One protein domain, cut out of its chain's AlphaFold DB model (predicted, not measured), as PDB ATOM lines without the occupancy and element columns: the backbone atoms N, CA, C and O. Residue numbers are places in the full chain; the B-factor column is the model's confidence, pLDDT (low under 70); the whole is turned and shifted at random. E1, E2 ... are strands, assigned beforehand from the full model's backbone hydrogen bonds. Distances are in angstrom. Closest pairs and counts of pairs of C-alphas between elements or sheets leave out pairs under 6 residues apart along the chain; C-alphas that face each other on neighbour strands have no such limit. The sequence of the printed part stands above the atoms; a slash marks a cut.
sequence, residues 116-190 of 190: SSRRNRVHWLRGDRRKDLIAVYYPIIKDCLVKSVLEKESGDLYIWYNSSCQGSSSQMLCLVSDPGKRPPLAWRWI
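This is residues 116 to 190 of the 190 residues of an uncharacterized protein of Dethiosulfovibrio peptidovorans DSM 11002 (UniProt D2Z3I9). Two small three-stranded sheets stand partly face to face as a loose sandwich, E1, E4 and E3 in one and E2, E5 and E6 in the other, with E2 coming nearest across the gap to E1 and E4. The link of residues 162 to 169 and the turn of residues 178 to 184 hold the two C-alphas farthest apart. The printed part has 75 residues, with six named strands, E1 to E6 in chain order, and no named helix; both sheets are antiparallel, in the orders E1, E4, E3 and E2, E5, E6. The class is all strand, though under half of the residues, 36, are in named elements. The whole is compact, with a radius of gyration of the C-alphas of 13.0 A and spans of 38 by 28 by 22 A.

E1, residues 116 to 118, begins at C-alpha 116 (97.706, 197.473, 76.299). E2, residues 133 to 141, measures 20.4 A and bends by 59 degrees at residue 138. E3 is residues 145 to 150 and E4 residues 157 to 161. E5, residues 170 to 177, measures 23.0 A. E6, residues 185 to 189, ends at C-alpha 189 (82.559, 187.246, 75.720).

Inner strand E4 is antiparallel to E1, with N 116 and O 159 at 2.8 A, within hydrogen-bond range. E4 forms a hairpin with E3; N 149 and O 158 are 2.9 A apart. Inner strand E5 is antiparallel to E2, with N 137 and O 173 at 2.8 A, and forms a hairpin with E6, with N 174 and O 188 at 2.8 A. Between the sheets, the closest C-alphas of E1 and E2 are those of Arg 118 and Tyr 137, 6.2 A apart. E3 and E5 are apart.

The C-alphas of Ser 164 and Gly 180, the two farthest apart, are 38.6 A apart. The printed part has no cut. E1 to E2 is a long link of 14 residues. Confidence is under 70 at residue 126, residues 128 to 130 and residue 168.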
ATOM      1  N   SER A 116      98.312 196.904  77.491       88.00
ATOM      2  CA  SER A 116      97.706 197.473  76.299       88.00
ATOM      3  C   SER A 116      96.373 198.127  76.663       88.00
ATOM      4  O   SER A 116      95.523 197.488  77.277       88.00
ATOM      5  N   SER A 117      96.174 199.391  76.288       90.25
ATOM      6  CA  SER A 117      94.871 200.051  76.433       90.25
ATOM      7  C   SER A 117      93.941 199.683  75.268       90.25
ATOM      8  O   SER A 117      94.368 199.503  74.113       90.25
ATOM      9  N   ARG A 118      92.651 199.537  75.568       89.19
ATOM     10  CA  ARG A 118      91.560 199.354  74.613       89.19
ATOM     11  C   ARG A 118      90.453 200.346  74.928       89.19
ATOM     12  O   ARG A 118      89.815 200.259  75.971       89.19
ATOM     13  N   ARG A 119      90.182 201.223  73.966       90.69
ATOM     14  CA  ARG A 119      89.060 202.158  74.041       90.69
ATOM     15  C   ARG A 119      87.724 201.456  73.889       90.69
ATOM     16  O   ARG A 119      87.616 200.501  73.114       90.69
ATOM     17  N   ASN A 120      86.711 201.986  74.563       91.00
ATOM     18  CA  ASN A 120      85.334 201.543  74.404       91.00
ATOM     19  C   ASN A 120      84.821 201.831  72.978       91.00
ATOM     20  O   ASN A 120      84.747 202.974  72.524       91.00
ATOM     21  N   ARG A 121      84.429 200.773  72.271       89.44
ATOM     22  CA  ARG A 121      83.926 200.783  70.891       89.44
ATOM     23  C   ARG A 121      82.409 200.651  70.799       89.44
ATOM     24  O   ARG A 121      81.893 200.485  69.699       89.44
ATOM     25  N   VAL A 122      81.676 200.757  71.911       86.62
ATOM     26  CA  VAL A 122      80.204 200.642  71.911       86.62
ATOM     27  C   VAL A 122      79.547 201.616  70.926       86.62
ATOM     28  O   VAL A 122      78.553 201.293  70.284       86.62
ATOM     29  N   HIS A 123      80.155 202.787  70.723       82.31
ATOM     30  CA  HIS A 123      79.667 203.794  69.788       82.31
ATOM     31  C   HIS A 123      79.765 203.371  68.309       82.31
ATOM     32  O   HIS A 123      79.006 203.878  67.483       82.31
ATOM     33  N   TRP A 124      80.654 202.429  67.967       83.38
ATOM     34  CA  TRP A 124      80.813 201.897  66.607       83.38
ATOM     35  C   TRP A 124      79.800 200.814  66.249       83.38
ATOM     36  O   TRP A 124      79.582 200.568  65.064       83.38
ATOM     37  N   LEU A 125      79.141 200.205  67.237       79.56
ATOM     38  CA  LEU A 125      77.972 199.365  66.997       79.56
ATOM     39  C   LEU A 125      76.806 200.276  66.590       79.56
ATOM     40  O   LEU A 125      76.092 200.841  67.426       79.56
ATOM     41  N   ARG A 126      76.681 200.485  65.275       63.53
ATOM     42  CA  ARG A 126      75.522 201.100  64.624       63.53
ATOM     43  C   ARG A 126      74.479 200.002  64.398       63.53
ATOM     44  O   ARG A 126      74.790 199.010  63.750       63.53
ATOM     45  N   GLY A 127      73.278 200.164  64.949       70.31
ATOM     46  CA  GLY A 127      72.194 199.181  64.857       70.31
ATOM     47  C   GLY A 127      71.369 199.115  66.139       70.31
ATOM     48  O   GLY A 127      71.466 200.013  66.979       70.31
ATOM     49  N   ASP A 128      70.586 198.042  66.280       61.44
ATOM     50  CA  ASP A 128      69.793 197.738  67.474       61.44
ATOM     51  C   ASP A 128      70.731 197.428  68.648       61.44
ATOM     52  O   ASP A 128      71.141 196.291  68.909       61.44
ATOM     53  N   ARG A 129      71.199 198.495  69.300       64.50
ATOM     54  CA  ARG A 129      72.004 198.392  70.509       64.50
ATOM     55  C   ARG A 129      71.127 197.717  71.544       64.50
ATOM     56  O   ARG A 129      70.167 198.320  72.021       64.50
ATOM     57  N   ARG A 130      71.485 196.486  71.920       69.38
ATOM     58  CA  ARG A 130      70.928 195.855  73.119       69.38
ATOM     59  C   ARG A 130      71.064 196.874  74.245       69.38
ATOM     60  O   ARG A 130      72.185 197.289  74.539       69.38
ATOM     61  N   LYS A 131      69.934 197.319  74.804       72.81
ATOM     62  CA  LYS A 131      69.864 198.399  75.809       72.81
ATOM     63  C   LYS A 131      70.773 198.132  77.013       72.81
ATOM     64  O   LYS A 131      71.217 199.051  77.687       72.81
ATOM     65  N   ASP A 132      71.091 196.865  77.212       85.62
ATOM     66  CA  ASP A 132      71.878 196.332  78.308       85.62
ATOM     67  C   ASP A 132      73.396 196.484  78.074       85.62
ATOM     68  O   ASP A 132      74.183 196.265  78.990       85.62
ATOM     69  N   LEU A 133      73.849 196.826  76.862       88.31
ATOM     70  CA  LEU A 133      75.264 196.882  76.491       88.31
ATOM     71  C   LEU A 133      75.895 198.238  76.840       88.31
ATOM     72  O   LEU A 133      75.596 199.255  76.218       88.31
ATOM     73  N   ILE A 134      76.828 198.237  77.791       89.75
ATOM     74  CA  ILE A 134      77.466 199.451  78.325       89.75
ATOM     75  C   ILE A 134      78.788 199.747  77.613       89.75
ATOM     76  O   ILE A 134      79.062 200.885  77.230       89.75
ATOM     77  N   ALA A 135      79.633 198.731  77.437       92.06
ATOM     78  CA  ALA A 135      80.943 198.906  76.821       92.06
ATOM     79  C   ALA A 135      81.337 197.705  75.973       92.06
ATOM     80  O   ALA A 135      80.947 196.574  76.258       92.06
ATOM     81  N   VAL A 136      82.138 197.960  74.941       91.75
ATOM     82  CA  VAL A 136      82.626 196.937  74.018       91.75
ATOM     83  C   VAL A 136      84.102 197.142  73.747       91.75
ATOM     84  O   VAL A 136      84.519 198.218  73.325       91.75
ATOM     85  N   TYR A 137      84.884 196.085  73.920       91.19
ATOM     86  CA  TYR A 137      86.318 196.084  73.692       91.19
ATOM     87  C   TYR A 137      86.677 194.972  72.715       91.19
ATOM     88  O   TYR A 137      86.378 193.797  72.918       91.19
ATOM     89  N   TYR A 138      87.324 195.369  71.628       89.62
ATOM     90  CA  TYR A 138      87.771 194.483  70.563       89.62
ATOM     91  C   TYR A 138      88.991 195.115  69.879       89.62
ATOM     92  O   TYR A 138      89.052 196.344  69.804       89.62
ATOM     93  N   PRO A 139      89.952 194.347  69.341       91.25
ATOM     94  CA  PRO A 139      90.134 192.901  69.496       91.25
ATOM     95  C   PRO A 139      90.820 192.536  70.819       91.25
ATOM     96  O   PRO A 139      91.729 193.250  71.269       91.25
ATOM     97  N   ILE A 140      90.406 191.411  71.414       89.25
ATOM     98  CA  ILE A 140      91.032 190.836  72.611       89.25
ATOM     99  C   ILE A 140      91.341 189.356  72.399       89.25
ATOM    100  O   ILE A 140      90.466 188.588  72.019       89.25
ATOM    101  N   ILE A 141      92.584 188.950  72.660       89.38
ATOM    102  CA  ILE A 141      93.006 187.547  72.558       89.38
ATOM    103  C   ILE A 141      92.730 186.876  73.902       89.38
ATOM    104  O   ILE A 141      93.552 186.951  74.815       89.38
ATOM    105  N   LYS A 142      91.547 186.273  74.041       88.00
ATOM    106  CA  LYS A 142      91.071 185.708  75.314       88.00
ATOM    107  C   LYS A 142      92.065 184.711  75.914       88.00
ATOM    108  O   LYS A 142      92.348 184.786  77.102       88.00
ATOM    109  N   ASP A 143      92.643 183.855  75.078       87.06
ATOM    110  CA  ASP A 143      93.532 182.772  75.514       87.06
ATOM    111  C   ASP A 143      94.864 183.280  76.084       87.06
ATOM    112  O   ASP A 143      95.514 182.599  76.871       87.06
ATOM    113  N   CYS A 144      95.258 184.502  75.719       88.44
ATOM    114  CA  CYS A 144      96.495 185.117  76.185       88.44
ATOM    115  C   CYS A 144      96.271 186.159  77.281       88.44
ATOM    116  O   CYS A 144      97.236 186.791  77.715       88.44
ATOM    117  N   LEU A 145      95.025 186.385  77.704       87.81
ATOM    118  CA  LEU A 145      94.675 187.394  78.695       87.81
ATOM    119  C   LEU A 145      95.126 186.956  80.095       87.81
ATOM    120  O   LEU A 145      94.637 185.967  80.629       87.81
ATOM    121  N   VAL A 146      96.019 187.727  80.716       89.12
ATOM    122  CA  VAL A 146      96.478 187.491  82.099       89.12
ATOM    123  C   VAL A 146      95.662 188.310  83.088       89.12
ATOM    124  O   VAL A 146      95.264 187.827  84.144       89.12
ATOM    125  N   LYS A 147      95.426 189.581  82.758       90.75
ATOM    126  CA  LYS A 147      94.720 190.525  83.621       90.75
ATOM    127  C   LYS A 147      94.018 191.575  82.777       90.75
ATOM    128  O   LYS A 147      94.559 192.024  81.767       90.75
ATOM    129  N   SER A 148      92.853 192.008  83.238       91.31
ATOM    130  CA  SER A 148      92.139 193.157  82.689       91.31
ATOM    131  C   SER A 148      91.677 194.085  83.806       91.31
ATOM    132  O   SER A 148      91.173 193.611  84.825       91.31
ATOM    133  N   VAL A 149      91.819 195.394  83.615       92.31
ATOM    134  CA  VAL A 149      91.343 196.423  84.549       92.31
ATOM    135  C   VAL A 149      90.619 197.506  83.764       92.31
ATOM    136  O   VAL A 149      91.162 198.032  82.797       92.31
ATOM    137  N   LEU A 150      89.397 197.827  84.186       92.00
ATOM    138  CA  LEU A 150      88.626 198.935  83.636       92.00
ATOM    139  C   LEU A 150      88.955 200.212  84.406       92.00
ATOM    140  O   LEU A 150      88.746 200.275  85.620       92.00
ATOM    141  N   GLU A 151      89.430 201.228  83.701       91.88
ATOM    142  CA  GLU A 151      89.568 202.571  84.248       91.88
ATOM    143  C   GLU A 151      88.214 203.275  84.189       91.88
ATOM    144  O   GLU A 151      87.619 203.443  83.126       91.88
ATOM    145  N   LYS A 152      87.687 203.632  85.363       87.81
ATOM    146  CA  LYS A 152      86.308 204.119  85.502       87.81
ATOM    147  C   LYS A 152      86.099 205.509  84.903       87.81
ATOM    148  O   LYS A 152      84.999 205.794  84.447       87.81
ATOM    149  N   GLU A 153      87.131 206.348  84.926       87.88
ATOM    150  CA  GLU A 153      87.055 207.733  84.451       87.88
ATOM    151  C   GLU A 153      87.083 207.811  82.925       87.88
ATOM    152  O   GLU A 153      86.241 208.467  82.318       87.88
ATOM    153  N   SER A 154      88.028 207.106  82.297       86.81
ATOM    154  CA  SER A 154      88.191 207.093  80.840       86.81
ATOM    155  C   SER A 154      87.241 206.117  80.143       86.81
ATOM    156  O   SER A 154      86.885 206.316  78.982       86.81
ATOM    157  N   GLY A 155      86.826 205.050  80.835       87.44
ATOM    158  CA  GLY A 155      86.141 203.921  80.216       87.44
ATOM    159  C   GLY A 155      87.065 203.073  79.336       87.44
ATOM    160  O   GLY A 155      86.571 202.328  78.490       87.44
ATOM    161  N   ASP A 156      88.385 203.184  79.505       91.69
ATOM    162  CA  ASP A 156      89.361 202.362  78.798       91.69
ATOM    163  C   ASP A 156      89.658 201.070  79.569       91.69
ATOM    164  O   ASP A 156      89.729 201.022  80.801       91.69
ATOM    165  N   LEU A 157      89.860 199.992  78.816       92.19
ATOM    166  CA  LEU A 157      90.224 198.691  79.352       92.19
ATOM    167  C   LEU A 157      91.723 198.453  79.173       92.19
ATOM    168  O   LEU A 157      92.215 198.325  78.051       92.19
ATOM    169  N   TYR A 158      92.440 198.330  80.284       93.12
ATOM    170  CA  TYR A 158      93.845 197.942  80.304       93.12
ATOM    171  C   TYR A 158      93.970 196.429  80.364       93.12
ATOM    172  O   TYR A 158      93.362 195.776  81.211       93.12
ATOM    173  N   ILE A 159      94.776 195.878  79.464       91.25
ATOM    174  CA  ILE A 159      94.909 194.445  79.244       91.25
ATOM    175  C   ILE A 159      96.377 194.040  79.273       91.25
ATOM    176  O   ILE A 159      97.180 194.546  78.487       91.25
ATOM    177  N   TRP A 160      96.695 193.060  80.113       90.00
ATOM    178  CA  TRP A 160      97.984 192.380  80.130       90.00
ATOM    179  C   TRP A 160      97.873 191.056  79.391       90.00
ATOM    180  O   TRP A 160      97.031 190.220  79.731       90.00
ATOM    181  N   TYR A 161      98.748 190.866  78.408       86.50
ATOM    182  CA  TYR A 161      98.875 189.610  77.684       86.50
ATOM    183  C   TYR A 161     100.099 188.832  78.151       86.50
ATOM    184  O   TYR A 161     101.131 189.412  78.487       86.50
ATOM    185  N   ASN A 162      99.997 187.507  78.127       84.56
ATOM    186  CA  ASN A 162     101.154 186.638  78.252       84.56
ATOM    187  C   ASN A 162     101.928 186.665  76.929       84.56
ATOM    188  O   ASN A 162     101.425 186.193  75.910       84.56
ATOM    189  N   SER A 163     103.154 187.188  76.944       78.75
ATOM    190  CA  SER A 163     104.014 187.274  75.758       78.75
ATOM    191  C   SER A 163     104.382 185.915  75.161       78.75
ATOM    192  O   SER A 163     104.744 185.844  73.991       78.75
ATOM    193  N   SER A 164     104.304 184.843  75.951       81.69
ATOM    194  CA  SER A 164     104.632 183.483  75.515       81.69
ATOM    195  C   SER A 164     103.429 182.735  74.930       81.69
ATOM    196  O   SER A 164     103.580 181.621  74.437       81.69
ATOM    197  N   CYS A 165     102.229 183.316  74.998       78.56
ATOM    198  CA  CYS A 165     101.010 182.695  74.496       78.56
ATOM    199  C   CYS A 165     100.870 182.886  72.977       78.56
ATOM    200  O   CYS A 165     101.018 183.992  72.464       78.56
ATOM    201  N   GLN A 166     100.546 181.805  72.262       76.50
ATOM    202  CA  GLN A 166     100.364 181.784  70.803       76.50
ATOM    203  C   GLN A 166      98.881 181.776  70.387       76.50
ATOM    204  O   GLN A 166      98.493 181.111  69.429       76.50
ATOM    205  N   GLY A 167      98.022 182.484  71.121       74.31
ATOM    206  CA  GLY A 167      96.600 182.582  70.791       74.31
ATOM    207  C   GLY A 167      96.370 183.377  69.504       74.31
ATOM    208  O   GLY A 167      96.869 184.492  69.355       74.31
ATOM    209  N   SER A 168      95.593 182.819  68.574       69.94
ATOM    210  CA  SER A 168      95.258 183.456  67.289       69.94
ATOM    211  C   SER A 168      93.826 183.999  67.230       69.94
ATOM    212  O   SER A 168      93.506 184.808  66.360       69.94
ATOM    213  N   SER A 169      92.952 183.568  68.142       81.12
ATOM    214  CA  SER A 169      91.540 183.953  68.189       81.12
ATOM    215  C   SER A 169      91.330 185.260  68.945       81.12
ATOM    216  O   SER A 169      91.473 185.328  70.165       81.12
ATOM    217  N   SER A 170      90.925 186.302  68.216       87.56
ATOM    218  CA  SER A 170      90.408 187.526  68.830       87.56
ATOM    219  C   SER A 170      88.903 187.419  69.064       87.56
ATOM    220  O   SER A 170      88.165 187.071  68.146       87.56
ATOM    221  N   GLN A 171      88.462 187.740  70.275       87.75
ATOM    222  CA  GLN A 171      87.065 187.782  70.701       87.75
ATOM    223  C   GLN A 171      86.691 189.197  71.142       87.75
ATOM    224  O   GLN A 171      87.556 190.053  71.383       87.75
ATOM    225  N   MET A 172      85.390 189.451  71.227       90.06
ATOM    226  CA  MET A 172      84.844 190.705  71.718       90.06
ATOM    227  C   MET A 172      84.492 190.564  73.197       90.06
ATOM    228  O   MET A 172      83.813 189.625  73.604       90.06
ATOM    229  N   LEU A 173      84.940 191.514  74.017       93.12
ATOM    230  CA  LEU A 173      84.571 191.587  75.426       93.12
ATOM    231  C   LEU A 173      83.568 192.714  75.631       93.12
ATOM    232  O   LEU A 173      83.831 193.865  75.284       93.12
ATOM    233  N   CYS A 174      82.435 192.383  76.230       92.50
ATOM    234  CA  CYS A 174      81.336 193.300  76.468       92.50
ATOM    235  C   CYS A 174      81.094 193.476  77.962       92.50
ATOM    236  O   CYS A 174      81.066 192.495  78.704       92.50
ATOM    237  N   LEU A 175      80.858 194.711  78.388       92.31
ATOM    238  CA  LEU A 175      80.286 195.015  79.692       92.31
ATOM    239  C   LEU A 175      78.781 195.198  79.519       92.31
ATOM    240  O   LEU A 175      78.352 196.043  78.732       92.31
ATOM    241  N   VAL A 176      77.997 194.407  80.243       91.88
ATOM    242  CA  VAL A 176      76.536 194.364  80.133       91.88
ATOM    243  C   VAL A 176      75.913 194.627  81.504       91.88
ATOM    244  O   VAL A 176      76.425 194.144  82.517       91.88
ATOM    245  N   SER A 177      74.820 195.385  81.543       89.19
ATOM    246  CA  SER A 177      73.979 195.542  82.728       89.19
ATOM    247  C   SER A 177      73.206 194.250  82.991       89.19
ATOM    248  O   SER A 177      72.548 193.718  82.100       89.19
ATOM    249  N   ASP A 178      73.298 193.733  84.211       87.62
ATOM    250  CA  ASP A 178      72.529 192.580  84.682       87.62
ATOM    251  C   ASP A 178      71.811 192.996  85.979       87.62
ATOM    252  O   ASP A 178      72.315 192.738  87.076       87.62
ATOM    253  N   PRO A 179      70.673 193.717  85.881       80.31
ATOM    254  CA  PRO A 179      70.015 194.348  87.029       80.31
ATOM    255  C   PRO A 179      69.515 193.346  88.084       80.31
ATOM    256  O   PRO A 179      69.190 193.747  89.197       80.31
ATOM    257  N   GLY A 180      69.488 192.047  87.763       81.94
ATOM    258  CA  GLY A 180      69.130 190.974  88.691       81.94
ATOM    259  C   GLY A 180      70.290 190.431  89.534       81.94
ATOM    260  O   GLY A 180      70.053 189.589  90.398       81.94
ATOM    261  N   LYS A 181      71.539 190.867  89.313       83.06
ATOM    262  CA  LYS A 181      72.723 190.345  90.019       83.06
ATOM    263  C   LYS A 181      73.453 191.421  90.818       83.06
ATOM    264  O   LYS A 181      73.389 192.608  90.518       83.06
ATOM    265  N   ARG A 182      74.176 190.999  91.860       82.38
ATOM    266  CA  ARG A 182      75.127 191.841  92.603       82.38
ATOM    267  C   ARG A 182      76.542 191.290  92.380       82.38
ATOM    268  O   ARG A 182      76.803 190.178  92.834       82.38
ATOM    269  N   PRO A 183      77.451 192.024  91.709       80.69
ATOM    270  CA  PRO A 183      77.282 193.371  91.148       80.69
ATOM    271  C   PRO A 183      76.366 193.407  89.902       80.69
ATOM    272  O   PRO A 183      76.308 192.418  89.173       80.69
ATOM    273  N   PRO A 184      75.694 194.545  89.615       86.31
ATOM    274  CA  PRO A 184      74.714 194.686  88.521       86.31
ATOM    275  C   PRO A 184      75.354 194.800  87.127       86.31
ATOM    276  O   PRO A 184      74.736 195.270  86.171       86.31
ATOM    277  N   LEU A 185      76.626 194.425  87.016       89.75
ATOM    278  CA  LEU A 185      77.447 194.536  85.823       89.75
ATOM    279  C   LEU A 185      78.160 193.211  85.609       89.75
ATOM    280  O   LEU A 185      78.807 192.692  86.519       89.75
ATOM    281  N   ALA A 186      78.072 192.691  84.393       90.75
ATOM    282  CA  ALA A 186      78.695 191.437  84.018       90.75
ATOM    283  C   ALA A 186      79.538 191.604  82.755       90.75
ATOM    284  O   ALA A 186      79.130 192.238  81.781       90.75
ATOM    285  N   TRP A 187      80.710 190.977  82.767       91.94
ATOM    286  CA  TRP A 187      81.536 190.813  81.580       91.94
ATOM    287  C   TRP A 187      81.048 189.610  80.773       91.94
ATOM    288  O   TRP A 187      80.849 188.527  81.326       91.94
ATOM    289  N   ARG A 188      80.862 189.782  79.463       91.12
ATOM    290  CA  ARG A 188      80.457 188.718  78.537       91.12
ATOM    291  C   ARG A 188      81.366 188.693  77.316       91.12
ATOM    292  O   ARG A 188      81.637 189.733  76.722       91.12
ATOM    293  N   TRP A 189      81.814 187.497  76.952       91.00
ATOM    294  CA  TRP A 189      82.559 187.246  75.720       91.00
ATOM    295  C   TRP A 189      81.586 186.938  74.582       91.00
ATOM    296  O   TRP A 189      80.605 186.227  74.807       91.00
ATOM    297  N   ILE A 190      81.861 187.479  73.395       83.69
ATOM    298  CA  ILE A 190      81.125 187.246  72.144       83.69
ATOM    299  C   ILE A 190      82.133 186.912  71.044       83.69
ATOM    300  O   ILE A 190      83.203 187.573  71.001       83.69
TER     301      ILE A 190